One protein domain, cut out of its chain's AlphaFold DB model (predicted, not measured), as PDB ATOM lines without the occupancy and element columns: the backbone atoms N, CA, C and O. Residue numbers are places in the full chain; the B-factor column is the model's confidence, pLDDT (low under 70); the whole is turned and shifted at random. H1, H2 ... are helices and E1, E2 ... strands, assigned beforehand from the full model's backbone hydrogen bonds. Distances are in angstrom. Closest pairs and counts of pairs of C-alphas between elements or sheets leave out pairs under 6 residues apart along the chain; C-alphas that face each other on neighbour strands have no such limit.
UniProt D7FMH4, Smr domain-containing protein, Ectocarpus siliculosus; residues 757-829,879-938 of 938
ATOM      1  N   ALA A 757     -16.952  22.108 -28.553       87.19
ATOM      2  CA  ALA A 757     -16.986  23.021 -29.704       87.19
ATOM      3  C   ALA A 757     -15.747  22.900 -30.617       87.19
ATOM      4  O   ALA A 757     -15.832  23.101 -31.831       87.19
ATOM      5  N   PHE A 758     -14.578  22.545 -30.063       92.56
ATOM      6  CA  PHE A 758     -13.406  22.193 -30.866       92.56
ATOM      7  C   PHE A 758     -13.643  20.935 -31.718       92.56
ATOM      8  O   PHE A 758     -13.301  20.938 -32.899       92.56
ATOM      9  N   ARG A 759     -14.199  19.859 -31.144       89.19
ATOM     10  CA  ARG A 759     -14.452  18.592 -31.859       89.19
ATOM     11  C   ARG A 759     -15.471  18.781 -32.978       89.19
ATOM     12  O   ARG A 759     -15.228  18.309 -34.084       89.19
ATOM     13  N   GLU A 760     -16.557  19.496 -32.696       88.44
ATOM     14  CA  GLU A 760     -17.633  19.799 -33.648       88.44
ATOM     15  C   GLU A 760     -17.116  20.558 -34.874       88.44
ATOM     16  O   GLU A 760     -17.421  20.191 -36.007       88.44
ATOM     17  N   ARG A 761     -16.277  21.583 -34.668       89.94
ATOM     18  CA  ARG A 761     -15.714  22.395 -35.763       89.94
ATOM     19  C   ARG A 761     -14.497  21.784 -36.448       89.94
ATOM     20  O   ARG A 761     -14.131  22.219 -37.535       89.94
ATOM     21  N   ASN A 762     -13.862  20.788 -35.834       92.12
ATOM     22  CA  ASN A 762     -12.695  20.100 -36.383       92.12
ATOM     23  C   ASN A 762     -12.941  18.574 -36.450       92.12
ATOM     24  O   ASN A 762     -12.141  17.812 -35.896       92.12
ATOM     25  N   PRO A 763     -13.993  18.083 -37.141       86.56
ATOM     26  CA  PRO A 763     -14.416  16.674 -37.077       86.56
ATOM     27  C   PRO A 763     -13.346  15.679 -37.572       86.56
ATOM     28  O   PRO A 763     -13.359  14.497 -37.223       86.56
ATOM     29  N   LEU A 764     -12.372  16.163 -38.347       81.12
ATOM     30  CA  LEU A 764     -11.240  15.400 -38.884       81.12
ATOM     31  C   LEU A 764     -10.041  15.298 -37.905       81.12
ATOM     32  O   LEU A 764      -9.125  14.493 -38.111       81.12
ATOM     33  N   ILE A 765     -10.047  16.070 -36.808       81.12
ATOM     34  CA  ILE A 765      -8.993  16.121 -35.782       81.12
ATOM     35  C   ILE A 765      -9.523  15.528 -34.467       81.12
ATOM     36  O   ILE A 765     -10.067  16.234 -33.617       81.12
ATOM     37  N   ARG A 766      -9.324  14.221 -34.240       74.75
ATOM     38  CA  ARG A 766      -9.763  13.593 -32.980       74.75
ATOM     39  C   ARG A 766      -8.804  13.883 -31.817       74.75
ATOM     40  O   ARG A 766      -7.597  13.633 -31.876       74.75
ATOM     41  N   VAL A 767      -9.386  14.379 -30.724       64.19
ATOM     42  CA  VAL A 767      -8.710  14.720 -29.463       64.19
ATOM     43  C   VAL A 767      -8.752  13.521 -28.507       64.19
ATOM     44  O   VAL A 767      -9.763  13.303 -27.840       64.19
ATOM     45  N   GLY A 768      -7.665  12.749 -28.420       55.75
ATOM     46  CA  GLY A 768      -7.520  11.673 -27.432       55.75
ATOM     47  C   GLY A 768      -7.013  12.211 -26.091       55.75
ATOM     48  O   GLY A 768      -6.027  12.945 -26.047       55.75
ATOM     49  N   HIS A 769      -7.667  11.875 -24.979       54.97
ATOM     50  CA  HIS A 769      -7.244  12.327 -23.648       54.97
ATOM     51  C   HIS A 769      -6.189  11.405 -23.021       54.97
ATOM     52  O   HIS A 769      -6.179  10.201 -23.254       54.97
ATOM     53  N   THR A 770      -5.323  11.970 -22.176       52.19
ATOM     54  CA  THR A 770      -4.456  11.206 -21.264       52.19
ATOM     55  C   THR A 770      -4.856  11.474 -19.816       52.19
ATOM     56  O   THR A 770      -5.478  12.496 -19.510       52.19
ATOM     57  N   ARG A 771      -4.474  10.563 -18.913       39.59
ATOM     58  CA  ARG A 771      -4.822  10.624 -17.483       39.59
ATOM     59  C   ARG A 771      -4.257  11.859 -16.765       39.59
ATOM     60  O   ARG A 771      -4.854  12.313 -15.797       39.59
ATOM     61  N   ASP A 772      -3.176  12.435 -17.294       42.72
ATOM     62  CA  ASP A 772      -2.504  13.634 -16.767       42.72
ATOM     63  C   ASP A 772      -3.018  14.952 -17.391       42.72
ATOM     64  O   ASP A 772      -2.478  16.030 -17.147       42.72
ATOM     65  N   GLY A 773      -4.081  14.892 -18.203       46.16
ATOM     66  CA  GLY A 773      -4.817  16.071 -18.669       46.16
ATOM     67  C   GLY A 773      -4.256  16.783 -19.905       46.16
ATOM     68  O   GLY A 773      -4.801  17.822 -20.284       46.16
ATOM     69  N   VAL A 774      -3.230  16.234 -20.569       46.62
ATOM     70  CA  VAL A 774      -2.690  16.749 -21.844       46.62
ATOM     71  C   VAL A 774      -3.009  15.767 -22.970       46.62
ATOM     72  O   VAL A 774      -2.574  14.620 -22.949       46.62
ATOM     73  N   ALA A 775      -3.803  16.202 -23.946       51.00
ATOM     74  CA  ALA A 775      -4.313  15.336 -25.004       51.00
ATOM     75  C   ALA A 775      -3.212  14.861 -25.973       51.00
ATOM     76  O   ALA A 775      -2.444  15.676 -26.487       51.00
ATOM     77  N   VAL A 776      -3.197  13.558 -26.281       48.62
ATOM     78  CA  VAL A 776      -2.506  13.026 -27.463       48.62
ATOM     79  C   VAL A 776      -3.491  13.127 -28.620       48.62
ATOM     80  O   VAL A 776      -4.427  12.339 -28.756       48.62
ATOM     81  N   LEU A 777      -3.298  14.150 -29.443       59.12
ATOM     82  CA  LEU A 777      -4.101  14.359 -30.636       59.12
ATOM     83  C   LEU A 777      -3.664  13.397 -31.736       59.12
ATOM     84  O   LEU A 777      -2.482  13.299 -32.062       59.12
ATOM     85  N   LYS A 778      -4.638  12.714 -32.338       67.56
ATOM     86  CA  LYS A 778      -4.427  11.910 -33.539       67.56
ATOM     87  C   LYS A 778      -5.261  12.526 -34.653       67.56
ATOM     88  O   LYS A 778      -6.456  12.261 -34.764       67.56
ATOM     89  N   VAL A 779      -4.613  13.337 -35.490       73.50
ATOM     90  CA  VAL A 779      -5.156  13.695 -36.808       73.50
ATOM     91  C   VAL A 779      -5.384  12.374 -37.544       73.50
ATOM     92  O   VAL A 779      -4.422  11.667 -37.844       73.50
ATOM     93  N   LEU A 780      -6.650  11.991 -37.737       66.44
ATOM     94  CA  LEU A 780      -6.987  10.700 -38.347       66.44
ATOM     95  C   LEU A 780      -6.738  10.735 -39.851       66.44
ATOM     96  O   LEU A 780      -6.182   9.796 -40.414       66.44
ATOM     97  N   ARG A 781      -7.154  11.836 -40.477       80.06
ATOM     98  CA  ARG A 781      -7.032  12.121 -41.902       80.06
ATOM     99  C   ARG A 781      -7.052  13.640 -42.061       80.06
ATOM    100  O   ARG A 781      -7.896  14.299 -41.465       80.06
ATOM    101  N   LEU A 782      -6.124  14.199 -42.834       83.38
ATOM    102  CA  LEU A 782      -6.305  15.558 -43.356       83.38
ATOM    103  C   LEU A 782      -7.387  15.499 -44.443       83.38
ATOM    104  O   LEU A 782      -7.365  14.525 -45.200       83.38
ATOM    105  N   PRO A 783      -8.289  16.491 -44.554       81.00
ATOM    106  CA  PRO A 783      -9.301  16.494 -45.606       81.00
ATOM    107  C   PRO A 783      -8.668  16.328 -46.986       81.00
ATOM    108  O   PRO A 783      -7.514  16.708 -47.227       81.00
ATOM    109  N   GLU A 784      -9.441  15.788 -47.920       83.12
ATOM    110  CA  GLU A 784      -9.124  16.003 -49.323       83.12
ATOM    111  C   GLU A 784      -9.351  17.486 -49.666       83.12
ATOM    112  O   GLU A 784     -10.271  18.101 -49.127       83.12
ATOM    113  N   PRO A 785      -8.559  18.098 -50.562       79.56
ATOM    114  CA  PRO A 785      -8.715  19.515 -50.909       79.56
ATOM    115  C   PRO A 785     -10.091  19.907 -51.481       79.56
ATOM    116  O   PRO A 785     -10.405  21.091 -51.528       79.56
ATOM    117  N   SER A 786     -10.900  18.931 -51.911       78.75
ATOM    118  CA  SER A 786     -12.304  19.083 -52.326       78.75
ATOM    119  C   SER A 786     -13.314  19.076 -51.168       78.75
ATOM    120  O   SER A 786     -14.472  19.405 -51.380       78.75
ATOM    121  N   GLN A 787     -12.896  18.704 -49.954       80.19
ATOM    122  CA  GLN A 787     -13.712  18.708 -48.729       80.19
ATOM    123  C   GLN A 787     -13.531  19.998 -47.908       80.19
ATOM    124  O   GLN A 787     -14.008  20.091 -46.781       80.19
ATOM    125  N   CYS A 788     -12.787  20.973 -48.435       80.25
ATOM    126  CA  CYS A 788     -12.502  22.238 -47.767       80.25
ATOM    127  C   CYS A 788     -13.424  23.335 -48.309       80.25
ATOM    128  O   CYS A 788     -13.608  23.445 -49.519       80.25
ATOM    129  N   SER A 789     -13.963  24.171 -47.417       77.38
ATOM    130  CA  SER A 789     -14.894  25.265 -47.746       77.38
ATOM    131  C   SER A 789     -14.315  26.307 -48.709       77.38
ATOM    132  O   SER A 789     -15.058  27.015 -49.382       77.38
ATOM    133  N   THR A 790     -12.989  26.405 -48.792       81.31
ATOM    134  CA  THR A 790     -12.267  27.117 -49.850       81.31
ATOM    135  C   THR A 790     -11.262  26.142 -50.477       81.31
ATOM    136  O   THR A 790     -10.434  25.584 -49.747       81.31
ATOM    137  N   PRO A 791     -11.309  25.897 -51.803       80.19
ATOM    138  CA  PRO A 791     -10.402  24.963 -52.465       80.19
ATOM    139  C   PRO A 791      -8.931  25.309 -52.211       80.19
ATOM    140  O   PRO A 791      -8.468  26.396 -52.544       80.19
ATOM    141  N   GLY A 792      -8.186  24.372 -51.622       81.75
ATOM    142  CA  GLY A 792      -6.761  24.556 -51.325       81.75
ATOM    143  C   GLY A 792      -6.430  25.358 -50.056       81.75
ATOM    144  O   GLY A 792      -5.260  25.661 -49.816       81.75
ATOM    145  N   GLN A 793      -7.419  25.644 -49.207       86.50
ATOM    146  CA  GLN A 793      -7.226  26.221 -47.874       86.50
ATOM    147  C   GLN A 793      -7.673  25.214 -46.812       86.50
ATOM    148  O   GLN A 793      -8.851  24.878 -46.706       86.50
ATOM    149  N   LEU A 794      -6.728  24.720 -46.012       93.44
ATOM    150  CA  LEU A 794      -7.041  23.900 -44.842       93.44
ATOM    151  C   LEU A 794      -7.373  24.836 -43.678       93.44
ATOM    152  O   LEU A 794      -6.543  25.678 -43.362       93.44
ATOM    153  N   SER A 795      -8.523  24.688 -43.018       95.12
ATOM    154  CA  SER A 795      -8.873  25.500 -41.840       95.12
ATOM    155  C   SER A 795      -8.885  24.659 -40.560       95.12
ATOM    156  O   SER A 795      -9.292  23.496 -40.582       95.12
ATOM    157  N   VAL A 796      -8.398  25.229 -39.454       96.31
ATOM    158  CA  VAL A 796      -8.352  24.607 -38.120       96.31
ATOM    159  C   VAL A 796      -8.747  25.636 -37.064       96.31
ATOM    160  O   VAL A 796      -8.052  26.637 -36.869       96.31
ATOM    161  N   ASP A 797      -9.839  25.377 -36.345       95.81
ATOM    162  CA  ASP A 797     -10.354  26.280 -35.315       95.81
ATOM    163  C   ASP A 797      -9.869  25.876 -33.918       95.81
ATOM    164  O   ASP A 797     -10.399  24.957 -33.298       95.81
ATOM    165  N   LEU A 798      -8.862  26.595 -33.421       95.75
ATOM    166  CA  LEU A 798      -8.252  26.485 -32.094       95.75
ATOM    167  C   LEU A 798      -8.912  27.393 -31.036       95.75
ATOM    168  O   LEU A 798      -8.334  27.565 -29.957       95.75
ATOM    169  N   HIS A 799     -10.047  28.043 -31.320       91.94
ATOM    170  CA  HIS A 799     -10.700  28.930 -30.352       91.94
ATOM    171  C   HIS A 799     -10.986  28.230 -29.006       91.94
ATOM    172  O   HIS A 799     -11.173  27.018 -28.933       91.94
ATOM    173  N   LEU A 800     -11.014  29.021 -27.926       89.56
ATOM    174  CA  LEU A 800     -11.305  28.620 -26.537       89.56
ATOM    175  C   LEU A 800     -10.359  27.580 -25.884       89.56
ATOM    176  O   LEU A 800     -10.307  27.521 -24.654       89.56
ATOM    177  N   LEU A 801      -9.565  26.821 -26.648       91.62
ATOM    178  CA  LEU A 801      -8.549  25.900 -26.127       91.62
ATOM    179  C   LEU A 801      -7.501  26.613 -25.253       91.62
ATOM    180  O   LEU A 801      -7.120  27.765 -25.495       91.62
ATOM    181  N   ARG A 802      -6.930  25.902 -24.270       91.81
ATOM    182  CA  ARG A 802      -5.767  26.420 -23.528       91.81
ATOM    183  C   ARG A 802      -4.558  26.511 -24.453       91.81
ATOM    184  O   ARG A 802      -4.343  25.651 -25.300       91.81
ATOM    185  N   ARG A 803      -3.683  27.491 -24.199       93.56
ATOM    186  CA  ARG A 803      -2.430  27.717 -24.951       93.56
ATOM    187  C   ARG A 803      -1.644  26.431 -25.253       93.56
ATOM    188  O   ARG A 803      -1.165  26.281 -26.367       93.56
ATOM    189  N   ALA A 804      -1.478  25.539 -24.275       92.19
ATOM    190  CA  ALA A 804      -0.735  24.291 -24.468       92.19
ATOM    191  C   ALA A 804      -1.483  23.297 -25.376       92.19
ATOM    192  O   ALA A 804      -0.874  22.680 -26.239       92.19
ATOM    193  N   GLU A 805      -2.803  23.187 -25.227       92.25
ATOM    194  CA  GLU A 805      -3.649  22.315 -26.050       92.25
ATOM    195  C   GLU A 805      -3.640  22.793 -27.506       92.25
ATOM    196  O   GLU A 805      -3.293  22.029 -28.398       92.25
ATOM    197  N   ALA A 806      -3.912  24.081 -27.734       94.94
ATOM    198  CA  ALA A 806      -3.913  24.698 -29.058       94.94
ATOM    199  C   ALA A 806      -2.562  24.569 -29.790       94.94
ATOM    200  O   ALA A 806      -2.533  24.289 -30.986       94.94
ATOM    201  N   LEU A 807      -1.438  24.737 -29.081       95.69
ATOM    202  CA  LEU A 807      -0.111  24.547 -29.675       95.69
ATOM    203  C   LEU A 807       0.176  23.072 -29.998       95.69
ATOM    204  O   LEU A 807       0.731  22.804 -31.059       95.69
ATOM    205  N   ASN A 808      -0.271  22.123 -29.168       93.69
ATOM    206  CA  ASN A 808      -0.157  20.692 -29.469       93.69
ATOM    207  C   ASN A 808      -1.029  20.280 -30.673       93.69
ATOM    208  O   ASN A 808      -0.581  19.484 -31.501       93.69
ATOM    209  N   VAL A 809      -2.246  20.830 -30.815       94.00
ATOM    210  CA  VAL A 809      -3.091  20.636 -32.015       94.00
ATOM    211  C   VAL A 809      -2.343  21.128 -33.249       94.00
ATOM    212  O   VAL A 809      -2.160  20.371 -34.201       94.00
ATOM    213  N   LEU A 810      -1.865  22.375 -33.211       96.12
ATOM    214  CA  LEU A 810      -1.169  23.014 -34.324       96.12
ATOM    215  C   LEU A 810       0.112  22.262 -34.712       96.12
ATOM    216  O   LEU A 810       0.357  22.037 -35.892       96.12
ATOM    217  N   GLU A 811       0.907  21.815 -33.736       95.88
ATOM    218  CA  GLU A 811       2.088  20.982 -33.976       95.88
ATOM    219  C   GLU A 811       1.724  19.655 -34.655       95.88
ATOM    220  O   GLU A 811       2.346  19.286 -35.653       95.88
ATOM    221  N   THR A 812       0.673  18.980 -34.183       93.56
ATOM    222  CA  THR A 812       0.201  17.709 -34.756       93.56
ATOM    223  C   THR A 812      -0.299  17.886 -36.195       93.56
ATOM    224  O   THR A 812       0.053  17.092 -37.067       93.56
ATOM    225  N   VAL A 813      -1.069  18.945 -36.471       94.38
ATOM    226  CA  VAL A 813      -1.555  19.282 -37.822       94.38
ATOM    227  C   VAL A 813      -0.389  19.589 -38.762       94.38
ATOM    228  O   VAL A 813      -0.295  18.992 -39.833       94.38
ATOM    229  N   LEU A 814       0.551  20.448 -38.358       94.69
ATOM    230  CA  LEU A 814       1.718  20.794 -39.176       94.69
ATOM    231  C   LEU A 814       2.620  19.578 -39.444       94.69
ATOM    232  O   LEU A 814       3.170  19.454 -40.540       94.69
ATOM    233  N   HIS A 815       2.743  18.648 -38.491       93.00
ATOM    234  CA  HIS A 815       3.430  17.374 -38.716       93.00
ATOM    235  C   HIS A 815       2.672  16.442 -39.671       93.00
ATOM    236  O   HIS A 815       3.319  15.780 -40.482       93.00
ATOM    237  N   ALA A 816       1.337  16.403 -39.630       90.75
ATOM    238  CA  ALA A 816       0.536  15.645 -40.593       90.75
ATOM    239  C   ALA A 816       0.672  16.210 -42.020       90.75
ATOM    240  O   ALA A 816       0.877  15.444 -42.961       90.75
ATOM    241  N   ILE A 817       0.644  17.542 -42.178       91.19
ATOM    242  CA  ILE A 817       0.839  18.223 -43.471       91.19
ATOM    243  C   ILE A 817       2.239  17.919 -44.021       91.19
ATOM    244  O   ILE A 817       2.371  17.443 -45.148       91.19
ATOM    245  N   ARG A 818       3.285  18.114 -43.202       89.50
ATOM    246  CA  ARG A 818       4.675  17.804 -43.583       89.50
ATOM    247  C   ARG A 818       4.868  16.329 -43.935       89.50
ATOM    248  O   ARG A 818       5.607  16.038 -44.870       89.50
ATOM    249  N   ARG A 819       4.207  15.401 -43.231       88.25
ATOM    250  CA  ARG A 819       4.264  13.971 -43.569       88.25
ATOM    251  C   ARG A 819       3.626  13.698 -44.930       88.25
ATOM    252  O   ARG A 819       4.289  13.092 -45.757       88.25
ATOM    253  N   ARG A 820       2.413  14.203 -45.189       86.19
ATOM    254  CA  ARG A 820       1.719  14.017 -46.476       86.19
ATOM    255  C   ARG A 820       2.557  14.561 -47.643       86.19
ATOM    256  O   ARG A 820       2.754  13.867 -48.635       86.19
ATOM    257  N   ALA A 821       3.138  15.754 -47.497       84.56
ATOM    258  CA  ALA A 821       4.067  16.310 -48.487       84.56
ATOM    259  C   ALA A 821       5.339  15.445 -48.667       84.56
ATOM    260  O   ALA A 821       5.792  15.230 -49.793       84.56
ATOM    261  N   GLY A 822       5.895  14.907 -47.575       83.69
ATOM    262  CA  GLY A 822       7.067  14.022 -47.593       83.69
ATOM    263  C   GLY A 822       6.813  12.667 -48.262       83.69
ATOM    264  O   GLY A 822       7.621  12.218 -49.070       83.69
ATOM    265  N   GLU A 823       5.672  12.036 -47.979       76.50
ATOM    266  CA  GLU A 823       5.267  10.749 -48.563       76.50
ATOM    267  C   GLU A 823       5.162  10.848 -50.091       76.50
ATOM    268  O   GLU A 823       5.711  10.012 -50.811       76.50
ATOM    269  N   HIS A 824       4.544  11.913 -50.606       64.38
ATOM    270  CA  HIS A 824       4.406  12.118 -52.047       64.38
ATOM    271  C   HIS A 824       5.695  12.604 -52.736       64.38
ATOM    272  O   HIS A 824       5.938  12.223 -53.879       64.38
ATOM    273  N   THR A 825       6.556  13.385 -52.073       63.53
ATOM    274  CA  THR A 825       7.862  13.778 -52.649       63.53
ATOM    275  C   THR A 825       8.866  12.620 -52.666       63.53
ATOM    276  O   THR A 825       9.604  12.467 -53.641       63.53
ATOM    277  N   GLY A 826       8.843  11.735 -51.664       59.81
ATOM    278  CA  GLY A 826       9.655  10.513 -51.632       59.81
ATOM    279  C   GLY A 826       9.348   9.526 -52.768       59.81
ATOM    280  O   GLY A 826      10.253   8.823 -53.222       59.81
ATOM    281  N   VAL A 827       8.110   9.516 -53.277       54.06
ATOM    282  CA  VAL A 827       7.705   8.729 -54.460       54.06
ATOM    283  C   VAL A 827       8.348   9.253 -55.754       54.06
ATOM    284  O   VAL A 827       8.669   8.455 -56.630       54.06
ATOM    285  N   LEU A 828       8.594  10.563 -55.868       49.69
ATOM    286  CA  LEU A 828       9.220  11.169 -57.054       49.69
ATOM    287  C   LEU A 828      10.721  10.858 -57.122       49.69
ATOM    288  O   LEU A 828      11.232  10.448 -58.160       49.69
ATOM    289  N   VAL A 829      11.425  11.015 -55.994       51.12
ATOM    290  CA  VAL A 829      12.886  10.815 -55.905       51.12
ATOM    291  C   VAL A 829      13.286   9.357 -56.178       51.12
ATOM    292  O   VAL A 829      14.382   9.100 -56.671       51.12
ATOM    293  N   ARG A 879       0.138  15.749 -60.923       53.50
ATOM    294  CA  ARG A 879       0.028  14.909 -59.719       53.50
ATOM    295  C   ARG A 879       0.747  15.531 -58.521       53.50
ATOM    296  O   ARG A 879       0.155  15.555 -57.443       53.50
ATOM    297  N   VAL A 880       1.946  16.097 -58.689       51.72
ATOM    298  CA  VAL A 880       2.638  16.844 -57.615       51.72
ATOM    299  C   VAL A 880       1.816  18.052 -57.158       51.72
ATOM    300  O   VAL A 880       1.548  18.202 -55.965       51.72
ATOM    301  N   MET A 881       1.338  18.868 -58.098       53.91
ATOM    302  CA  MET A 881       0.503  20.034 -57.792       53.91
ATOM    303  C   MET A 881      -0.837  19.628 -57.159       53.91
ATOM    304  O   MET A 881      -1.322  20.307 -56.258       53.91
ATOM    305  N   SER A 882      -1.404  18.475 -57.541       56.00
ATOM    306  CA  SER A 882      -2.632  17.945 -56.932       56.00
ATOM    307  C   SER A 882      -2.488  17.545 -55.460       56.00
ATOM    308  O   SER A 882      -3.485  17.532 -54.735       56.00
ATOM    309  N   VAL A 883      -1.263  17.246 -55.017       51.47
ATOM    310  CA  VAL A 883      -0.931  16.951 -53.618       51.47
ATOM    311  C   VAL A 883      -0.670  18.241 -52.847       51.47
ATOM    312  O   VAL A 883      -1.178  18.411 -51.739       51.47
ATOM    313  N   LEU A 884       0.077  19.173 -53.445       60.06
ATOM    314  CA  LEU A 884       0.384  20.487 -52.870       60.06
ATOM    315  C   LEU A 884      -0.777  21.495 -52.992       60.06
ATOM    316  O   LEU A 884      -0.572  22.691 -52.817       60.06
ATOM    317  N   LYS A 885      -2.012  21.023 -53.231       74.06
ATOM    318  CA  LYS A 885      -3.222  21.863 -53.312       74.06
ATOM    319  C   LYS A 885      -3.428  22.757 -52.088       74.06
ATOM    320  O   LYS A 885      -4.045  23.805 -52.228       74.06
ATOM    321  N   PHE A 886      -2.939  22.366 -50.909       80.69
ATOM    322  CA  PHE A 886      -2.965  23.221 -49.721       80.69
ATOM    323  C   PHE A 886      -1.869  24.289 -49.781       80.69
ATOM    324  O   PHE A 886      -0.785  24.107 -49.228       80.69
ATOM    325  N   ALA A 887      -2.169  25.418 -50.426       87.56
ATOM    326  CA  ALA A 887      -1.286  26.584 -50.450       87.56
ATOM    327  C   ALA A 887      -1.164  27.239 -49.060       87.56
ATOM    328  O   ALA A 887      -0.110  27.774 -48.702       87.56
ATOM    329  N   SER A 888      -2.231  27.168 -48.253       94.56
ATOM    330  CA  SER A 888      -2.253  27.724 -46.901       94.56
ATOM    331  C   SER A 888      -3.005  26.864 -45.878       94.56
ATOM    332  O   SER A 888      -3.890  26.069 -46.209       94.56
ATOM    333  N   LEU A 889      -2.625  27.054 -44.613       96.25
ATOM    334  CA  LEU A 889      -3.347  26.610 -43.424       96.25
ATOM    335  C   LEU A 889      -3.897  27.847 -42.706       96.25
ATOM    336  O   LEU A 889      -3.139  28.659 -42.180       96.25
ATOM    337  N   GLU A 890      -5.211  27.977 -42.652       96.25
ATOM    338  CA  GLU A 890      -5.913  28.940 -41.820       96.25
ATOM    339  C   GLU A 890      -6.042  28.397 -40.388       96.25
ATOM    340  O   GLU A 890      -6.512  27.285 -40.154       96.25
ATOM    341  N   VAL A 891      -5.619  29.194 -39.411       96.69
ATOM    342  CA  VAL A 891      -5.674  28.870 -37.986       96.69
ATOM    343  C   VAL A 891      -6.550  29.904 -37.290       96.69
ATOM    344  O   VAL A 891      -6.118  31.028 -37.008       96.69
ATOM    345  N   VAL A 892      -7.795  29.533 -37.003       95.69
ATOM    346  CA  VAL A 892      -8.718  30.385 -36.249       95.69
ATOM    347  C   VAL A 892      -8.372  30.257 -34.766       95.69
ATOM    348  O   VAL A 892      -8.336  29.175 -34.199       95.69
ATOM    349  N   VAL A 893      -8.060  31.376 -34.120       94.44
ATOM    350  CA  VAL A 893      -7.645  31.466 -32.705       94.44
ATOM    351  C   VAL A 893      -8.652  32.252 -31.854       94.44
ATOM    352  O   VAL A 893      -8.352  32.653 -30.727       94.44
ATOM    353  N   GLY A 894      -9.856  32.469 -32.397       90.75
ATOM    354  CA  GLY A 894     -10.951  33.233 -31.799       90.75
ATOM    355  C   GLY A 894     -10.771  34.753 -31.901       90.75
ATOM    356  O   GLY A 894      -9.654  35.270 -31.910       90.75
ATOM    357  N   ARG A 895     -11.886  35.504 -31.929       78.56
ATOM    358  CA  ARG A 895     -11.934  36.962 -32.212       78.56
ATOM    359  C   ARG A 895     -11.242  37.882 -31.180       78.56
ATOM    360  O   ARG A 895     -11.328  39.107 -31.257       78.56
ATOM    361  N   GLY A 896     -10.533  37.308 -30.210       62.16
ATOM    362  CA  GLY A 896      -9.971  37.981 -29.043       62.16
ATOM    363  C   GLY A 896      -8.674  38.760 -29.284       62.16
ATOM    364  O   GLY A 896      -7.614  38.374 -28.789       62.16
ATOM    365  N   ALA A 897      -8.759  39.933 -29.921       51.38
ATOM    366  CA  ALA A 897      -7.781  41.002 -29.661       51.38
ATOM    367  C   ALA A 897      -7.845  41.441 -28.180       51.38
ATOM    368  O   ALA A 897      -6.821  41.696 -27.535       51.38
ATOM    369  N   HIS A 898      -9.056  41.428 -27.618       46.41
ATOM    370  CA  HIS A 898      -9.368  41.581 -26.199       46.41
ATOM    371  C   HIS A 898     -10.047  40.288 -25.726       46.41
ATOM    372  O   HIS A 898     -10.871  39.726 -26.443       46.41
ATOM    373  N   SER A 899      -9.651  39.765 -24.567       43.97
ATOM    374  CA  SER A 899     -10.081  38.442 -24.102       43.97
ATOM    375  C   SER A 899     -11.500  38.468 -23.533       43.97
ATOM    376  O   SER A 899     -11.707  38.990 -22.437       43.97
ATOM    377  N   VAL A 900     -12.443  37.814 -24.211       44.78
ATOM    378  CA  VAL A 900     -13.651  37.304 -23.546       44.78
ATOM    379  C   VAL A 900     -13.215  36.182 -22.591       44.78
ATOM    380  O   VAL A 900     -12.356  35.374 -22.942       44.78
ATOM    381  N   ALA A 901     -13.753  36.167 -21.369       46.72
ATOM    382  CA  ALA A 901     -13.556  35.110 -20.364       46.72
ATOM    383  C   ALA A 901     -12.093  34.718 -20.011       46.72
ATOM    384  O   ALA A 901     -11.832  33.606 -19.563       46.72
ATOM    385  N   GLY A 902     -11.123  35.630 -20.152       50.84
ATOM    386  CA  GLY A 902      -9.805  35.512 -19.500       50.84
ATOM    387  C   GLY A 902      -8.822  34.464 -20.051       50.84
ATOM    388  O   GLY A 902      -7.723  34.340 -19.506       50.84
ATOM    389  N   VAL A 903      -9.149  33.749 -21.134       57.34
ATOM    390  CA  VAL A 903      -8.189  32.859 -21.813       57.34
ATOM    391  C   VAL A 903      -7.002  33.694 -22.339       57.34
ATOM    392  O   VAL A 903      -7.225  34.728 -22.980       57.34
ATOM    393  N   PRO A 904      -5.732  33.301 -22.091       57.31
ATOM    394  CA  PRO A 904      -4.570  34.051 -22.567       57.31
ATOM    395  C   PRO A 904      -4.580  34.227 -24.088       57.31
ATOM    396  O   PRO A 904      -4.858  33.276 -24.813       57.31
ATOM    397  N   ARG A 905      -4.219  35.428 -24.571       82.75
ATOM    398  CA  ARG A 905      -4.194  35.784 -26.004       82.75
ATOM    399  C   ARG A 905      -3.499  34.701 -26.846       82.75
ATOM    400  O   ARG A 905      -2.267  34.606 -26.856       82.75
ATOM    401  N   LEU A 906      -4.291  33.921 -27.582       91.75
ATOM    402  CA  LEU A 906      -3.798  32.776 -28.346       91.75
ATOM    403  C   LEU A 906      -3.059  33.208 -29.626       91.75
ATOM    404  O   LEU A 906      -2.005  32.648 -29.917       91.75
ATOM    405  N   ARG A 907      -3.518  34.273 -30.310       93.25
ATOM    406  CA  ARG A 907      -2.885  34.852 -31.521       93.25
ATOM    407  C   ARG A 907      -1.365  35.089 -31.354       93.25
ATOM    408  O   ARG A 907      -0.615  34.478 -32.109       93.25
ATOM    409  N   PRO A 908      -0.853  35.841 -30.353       94.38
ATOM    410  CA  PRO A 908       0.593  35.956 -30.105       94.38
ATOM    411  C   PRO A 908       1.318  34.630 -29.837       94.38
ATOM    412  O   PRO A 908       2.478  34.482 -30.212       94.38
ATOM    413  N   CYS A 909       0.660  33.665 -29.186       95.19
ATOM    414  CA  CYS A 909       1.267  32.371 -28.870       95.19
ATOM    415  C   CYS A 909       1.441  31.507 -30.127       95.19
ATOM    416  O   CYS A 909       2.500  30.915 -30.313       95.19
ATOM    417  N   VAL A 910       0.422  31.482 -30.991       95.94
ATOM    418  CA  VAL A 910       0.427  30.790 -32.287       95.94
ATOM    419  C   VAL A 910       1.411  31.451 -33.254       95.94
ATOM    420  O   VAL A 910       2.275  30.762 -33.784       95.94
ATOM    421  N   MET A 911       1.383  32.781 -33.393       96.38
ATOM    422  CA  MET A 911       2.339  33.525 -34.231       96.38
ATOM    423  C   MET A 911       3.795  33.288 -33.802       96.38
ATOM    424  O   MET A 911       4.645  32.987 -34.636       96.38
ATOM    425  N   GLY A 912       4.086  33.369 -32.497       96.31
ATOM    426  CA  GLY A 912       5.432  33.126 -31.970       96.31
ATOM    427  C   GLY A 912       5.907  31.680 -32.146       96.31
ATOM    428  O   GLY A 912       7.085  31.451 -32.410       96.31
ATOM    429  N   TYR A 913       4.996  30.706 -32.047       97.06
ATOM    430  CA  TYR A 913       5.292  29.300 -32.321       97.06
ATOM    431  C   TYR A 913       5.586  29.054 -33.810       97.06
ATOM    432  O   TYR A 913       6.592  28.428 -34.137       97.06
ATOM    433  N   LEU A 914       4.756  29.588 -34.713       97.06
ATOM    434  CA  LEU A 914       4.909  29.437 -36.164       97.06
ATOM    435  C   LEU A 914       6.217  30.061 -36.665       97.06
ATOM    436  O   LEU A 914       6.994  29.385 -37.341       97.06
ATOM    437  N   ALA A 915       6.513  31.294 -36.239       96.56
ATOM    438  CA  ALA A 915       7.778  31.963 -36.536       96.56
ATOM    439  C   ALA A 915       8.984  31.184 -35.973       96.56
ATOM    440  O   ALA A 915       9.967  30.968 -36.679       96.56
ATOM    441  N   GLY A 916       8.886  30.671 -34.739       96.81
ATOM    442  CA  GLY A 916       9.912  29.814 -34.128       96.81
ATOM    443  C   GLY A 916      10.105  28.450 -34.810       96.81
ATOM    444  O   GLY A 916      11.120  27.794 -34.588       96.81
ATOM    445  N   LYS A 917       9.157  28.025 -35.655       96.06
ATOM    446  CA  LYS A 917       9.208  26.806 -36.484       96.06
ATOM    447  C   LYS A 917       9.544  27.091 -37.958       96.06
ATOM    448  O   LYS A 917       9.550  26.153 -38.760       96.06
ATOM    449  N   GLY A 918       9.831  28.351 -38.303       95.31
ATOM    450  CA  GLY A 918      10.224  28.798 -39.642       95.31
ATOM    451  C   GLY A 918       9.077  28.995 -40.639       95.31
ATOM    452  O   GLY A 918       9.350  29.203 -41.817       95.31
ATOM    453  N   PHE A 919       7.814  28.931 -40.208       96.00
ATOM    454  CA  PHE A 919       6.672  29.165 -41.095       96.00
ATOM    455  C   PHE A 919       6.426  30.663 -41.307       96.00
ATOM    456  O   PHE A 919       6.474  31.447 -40.356       96.00
ATOM    457  N   ARG A 920       6.076  31.049 -42.541       95.69
ATOM    458  CA  ARG A 920       5.465  32.357 -42.805       95.69
ATOM    459  C   ARG A 920       4.026  32.319 -42.303       95.69
ATOM    460  O   ARG A 920       3.246  31.477 -42.737       95.69
ATOM    461  N   ALA A 921       3.696  33.208 -41.377       96.81
ATOM    462  CA  ALA A 921       2.364  33.326 -40.810       96.81
ATOM    463  C   ALA A 921       1.955  34.797 -40.790       96.81
ATOM    464  O   ALA A 921       2.679  35.636 -40.251       96.81
ATOM    465  N   GLU A 922       0.795  35.088 -41.360       95.81
ATOM    466  CA  GLU A 922       0.218  36.421 -41.468       95.81
ATOM    467  C   GLU A 922      -1.152  36.408 -40.794       95.81
ATOM    468  O   GLU A 922      -1.956  35.495 -40.967       95.81
ATOM    469  N   ALA A 923      -1.404  37.391 -39.935       94.19
ATOM    470  CA  ALA A 923      -2.591  37.392 -39.097       94.19
ATOM    471  C   ALA A 923      -3.605  38.390 -39.644       94.19
ATOM    472  O   ALA A 923      -3.366  39.595 -39.576       94.19
ATOM    473  N   VAL A 924      -4.723  37.878 -40.161       92.50
ATOM    474  CA  VAL A 924      -5.673  38.633 -40.986       92.50
ATOM    475  C   VAL A 924      -6.162  39.887 -40.250       92.50
ATOM    476  O   VAL A 924      -6.426  39.875 -39.036       92.50
ATOM    477  N   GLU A 925      -6.232  40.988 -40.993       86.31
ATOM    478  CA  GLU A 925      -6.698  42.289 -40.513       86.31
ATOM    479  C   GLU A 925      -8.125  42.585 -41.010       86.31
ATOM    480  O   GLU A 925      -8.664  41.892 -41.872       86.31
ATOM    481  N   GLY A 926      -8.780  43.583 -40.409       82.31
ATOM    482  CA  GLY A 926     -10.208  43.857 -40.617       82.31
ATOM    483  C   GLY A 926     -11.145  43.007 -39.744       82.31
ATOM    484  O   GLY A 926     -10.744  42.029 -39.113       82.31
ATOM    485  N   ASP A 927     -12.419  43.404 -39.665       73.50
ATOM    486  CA  ASP A 927     -13.372  42.866 -38.680       73.50
ATOM    487  C   ASP A 927     -13.707  41.381 -38.848       73.50
ATOM    488  O   ASP A 927     -13.844  40.675 -37.848       73.50
ATOM    489  N   LYS A 928     -13.765  40.887 -40.091       64.25
ATOM    490  CA  LYS A 928     -13.940  39.452 -40.378       64.25
ATOM    491  C   LYS A 928     -12.672  38.639 -40.060       64.25
ATOM    492  O   LYS A 928     -12.783  37.497 -39.632       64.25
ATOM    493  N   GLY A 929     -11.485  39.242 -40.200       76.56
ATOM    494  CA  GLY A 929     -10.178  38.619 -39.946       76.56
ATOM    495  C   GLY A 929      -9.713  38.638 -38.484       76.56
ATOM    496  O   GLY A 929      -8.740  37.965 -38.128       76.56
ATOM    497  N   LYS A 930     -10.397  39.380 -37.599       81.44
ATOM    498  CA  LYS A 930     -10.104  39.407 -36.155       81.44
ATOM    499  C   LYS A 930     -10.123  37.986 -35.593       81.44
ATOM    500  O   LYS A 930     -11.182  37.421 -35.357       81.44
ATOM    501  N   GLY A 931      -8.937  37.443 -35.327       88.94
ATOM    502  CA  GLY A 931      -8.776  36.105 -34.752       88.94
ATOM    503  C   GLY A 931      -8.366  35.011 -35.733       88.94
ATOM    504  O   GLY A 931      -8.376  33.855 -35.333       88.94
ATOM    505  N   VAL A 932      -7.985  35.347 -36.965       94.38
ATOM    506  CA  VAL A 932      -7.481  34.390 -37.962       94.38
ATOM    507  C   VAL A 932      -5.973  34.576 -38.171       94.38
ATOM    508  O   VAL A 932      -5.468  35.702 -38.171       94.38
ATOM    509  N   VAL A 933      -5.244  33.469 -38.329       95.94
ATOM    510  CA  VAL A 933      -3.828  33.427 -38.728       95.94
ATOM    511  C   VAL A 933      -3.691  32.511 -39.938       95.94
ATOM    512  O   VAL A 933      -3.894  31.311 -39.815       95.94
ATOM    513  N   VAL A 934      -3.336  33.061 -41.097       96.38
ATOM    514  CA  VAL A 934      -3.051  32.291 -42.312       96.38
ATOM    515  C   VAL A 934      -1.567  31.934 -42.328       96.38
ATOM    516  O   VAL A 934      -0.703  32.777 -42.092       96.38
ATOM    517  N   VAL A 935      -1.265  30.667 -42.585       96.94
ATOM    518  CA  VAL A 935       0.087  30.108 -42.602       96.94
ATOM    519  C   VAL A 935       0.403  29.645 -44.014       96.94
ATOM    520  O   VAL A 935      -0.284  28.771 -44.541       96.94
ATOM    521  N   GLY A 936       1.449  30.206 -44.619       94.75
ATOM    522  CA  GLY A 936       1.976  29.717 -45.889       94.75
ATOM    523  C   GLY A 936       2.597  28.335 -45.697       94.75
ATOM    524  O   GLY A 936       3.423  28.143 -44.800       94.75
ATOM    525  N   LEU A 937       2.171  27.372 -46.516       90.31
ATOM    526  CA  LEU A 937       2.674  25.992 -46.485       90.31
ATOM    527  C   LEU A 937       3.747  25.716 -47.554       90.31
ATOM    528  O   LEU A 937       4.399  24.673 -47.491       90.31
ATOM    529  N   THR A 938       3.913  26.649 -48.495       76.56
ATOM    530  CA  THR A 938       4.886  26.665 -49.604       76.56
ATOM    531  C   THR A 938       6.222  27.291 -49.208       76.56
ATOM    532  O   THR A 938       6.174  28.420 -48.658       76.56
TER     533      THR A 938
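AT A GLANCE: This is residues 757 to 829 and 879 to 938 of the 938 residues of the protein "Smr domain-containing protein" of Ectocarpus siliculosus (UniProt D7FMH4). A small twisted sheet of four strands, E3 E4 E6 E5, has helix H4 packed over its E6 and E5 part and the long helix H2 running past its E3 and E4 part. On another side of H2 packs a two-stranded hairpin, E1 and E2, with E2 the closer strand, while H2 runs on beyond the sheet and meets the short helix H3 with its residues 821 to 825; the short helix H1 grazes the sheet near the end of E3. The printed part has 133 residues with four named helices and six named strands, in the order H1 E1 E2 E3 H2 H3 E4 H4 E5 E6, and its class is mixed, helices and strands. The larger sheet is mixed and the smaller one antiparallel. The whole is compact, with a radius of gyration of the C-alphas of 15.0 A and spans of 49 by 41 by 28 A.

HOW THE PARTS SIT: The larger sheet runs E3, residues 793 to 797, E4, residues 888 to 892, E6, residues 932 to 936, and E5, residues 921 to 923; E3 and E5 are its edge strands. E3 and E4 are parallel at 20 degrees, with N 890 and O 794 at 2.8 A. E4 and E6 are antiparallel at 160 degrees, with N 891 and O 933 at 2.8 A. E5 and E6 form an antiparallel hairpin at 156 degrees, with N 922 and O 934 at 2.8 A. Helix H4, residues 906 to 916, is on this sheet at a height of 9.3 A. It lies over E6 and only just over E5, on which 3 of its 11 C-alphas fall, and runs along the strands, at 7 degrees to E6 on the local plane. E4, H4 and E5 form a split strand-helix-strand unit, two strands running the same way with E6 between them in the sheet, and its crossover is right-handed. Helix H2, residues 803 to 829, is on the sheet too, in two layers, with H2 and H4 on one face. H2 touches H4 with residues 803 to 807 alone, the closest C-alphas being those of Arg 803 and Leu 906, 6.2 A; they run the same way at a steep tilt of 38 degrees. Strands E1, residues 765 to 768, and E2, residues 776 to 779, form an antiparallel hairpin at 156 degrees, with N 776 and O 768 at 2.9 A. The closest C-alphas of E2 and H2 are those of Leu 777 and Val 809, 6.5 A. Helix H3, residues 879 to 883, touches residues 821 to 825 of H2 alone, closest at the C-alphas of Ala 821 and Val 883, 7.2 A, and is not on the larger sheet. Helix H1, residues 757 to 761, only grazes that sheet; the closest C-alphas of H1 and E3 are those of Arg 761 and Asp 797, 6.6 A. Every O i to N i+4 pair is within hydrogen-bond range in H1, H3 and H4, and 22 of 23 are in H2.

IN THESE COORDINATES: E3, E4 and E6 are 12.9, 12.7 and 13.2 A long from first to last C-alpha, and E5 is 6.6 A. H2 is 38.5 A long, from C-alpha 803 at (-2.430, 27.717, -24.951) to C-alpha 829 at (12.886, 10.815, -55.905). H4 is 15.2 A long, H1 6.2 A and H3 6.5 A; E1 and E2 are 9.6 and 9.7 A. H1 begins at C-alpha 757, (-16.986, 23.021, -29.704), and E6 ends at C-alpha 936, (1.976, 29.717, -45.889).

THE WHOLE: The two C-alphas farthest apart, those of Val 829 and Ala 901, are 50.5 A apart. Residues 830 to 878 are not printed, and C-alphas 829 and 879 are 14.0 A apart across this cut. The links E2 to E3 and E4 to H4 are long, 13 residues each. The mean pLDDT of the printed part is 80.1; residues 767 to 778, 780, 824 to 829, 879 to 884, 896 to 904 and 928 are under 70.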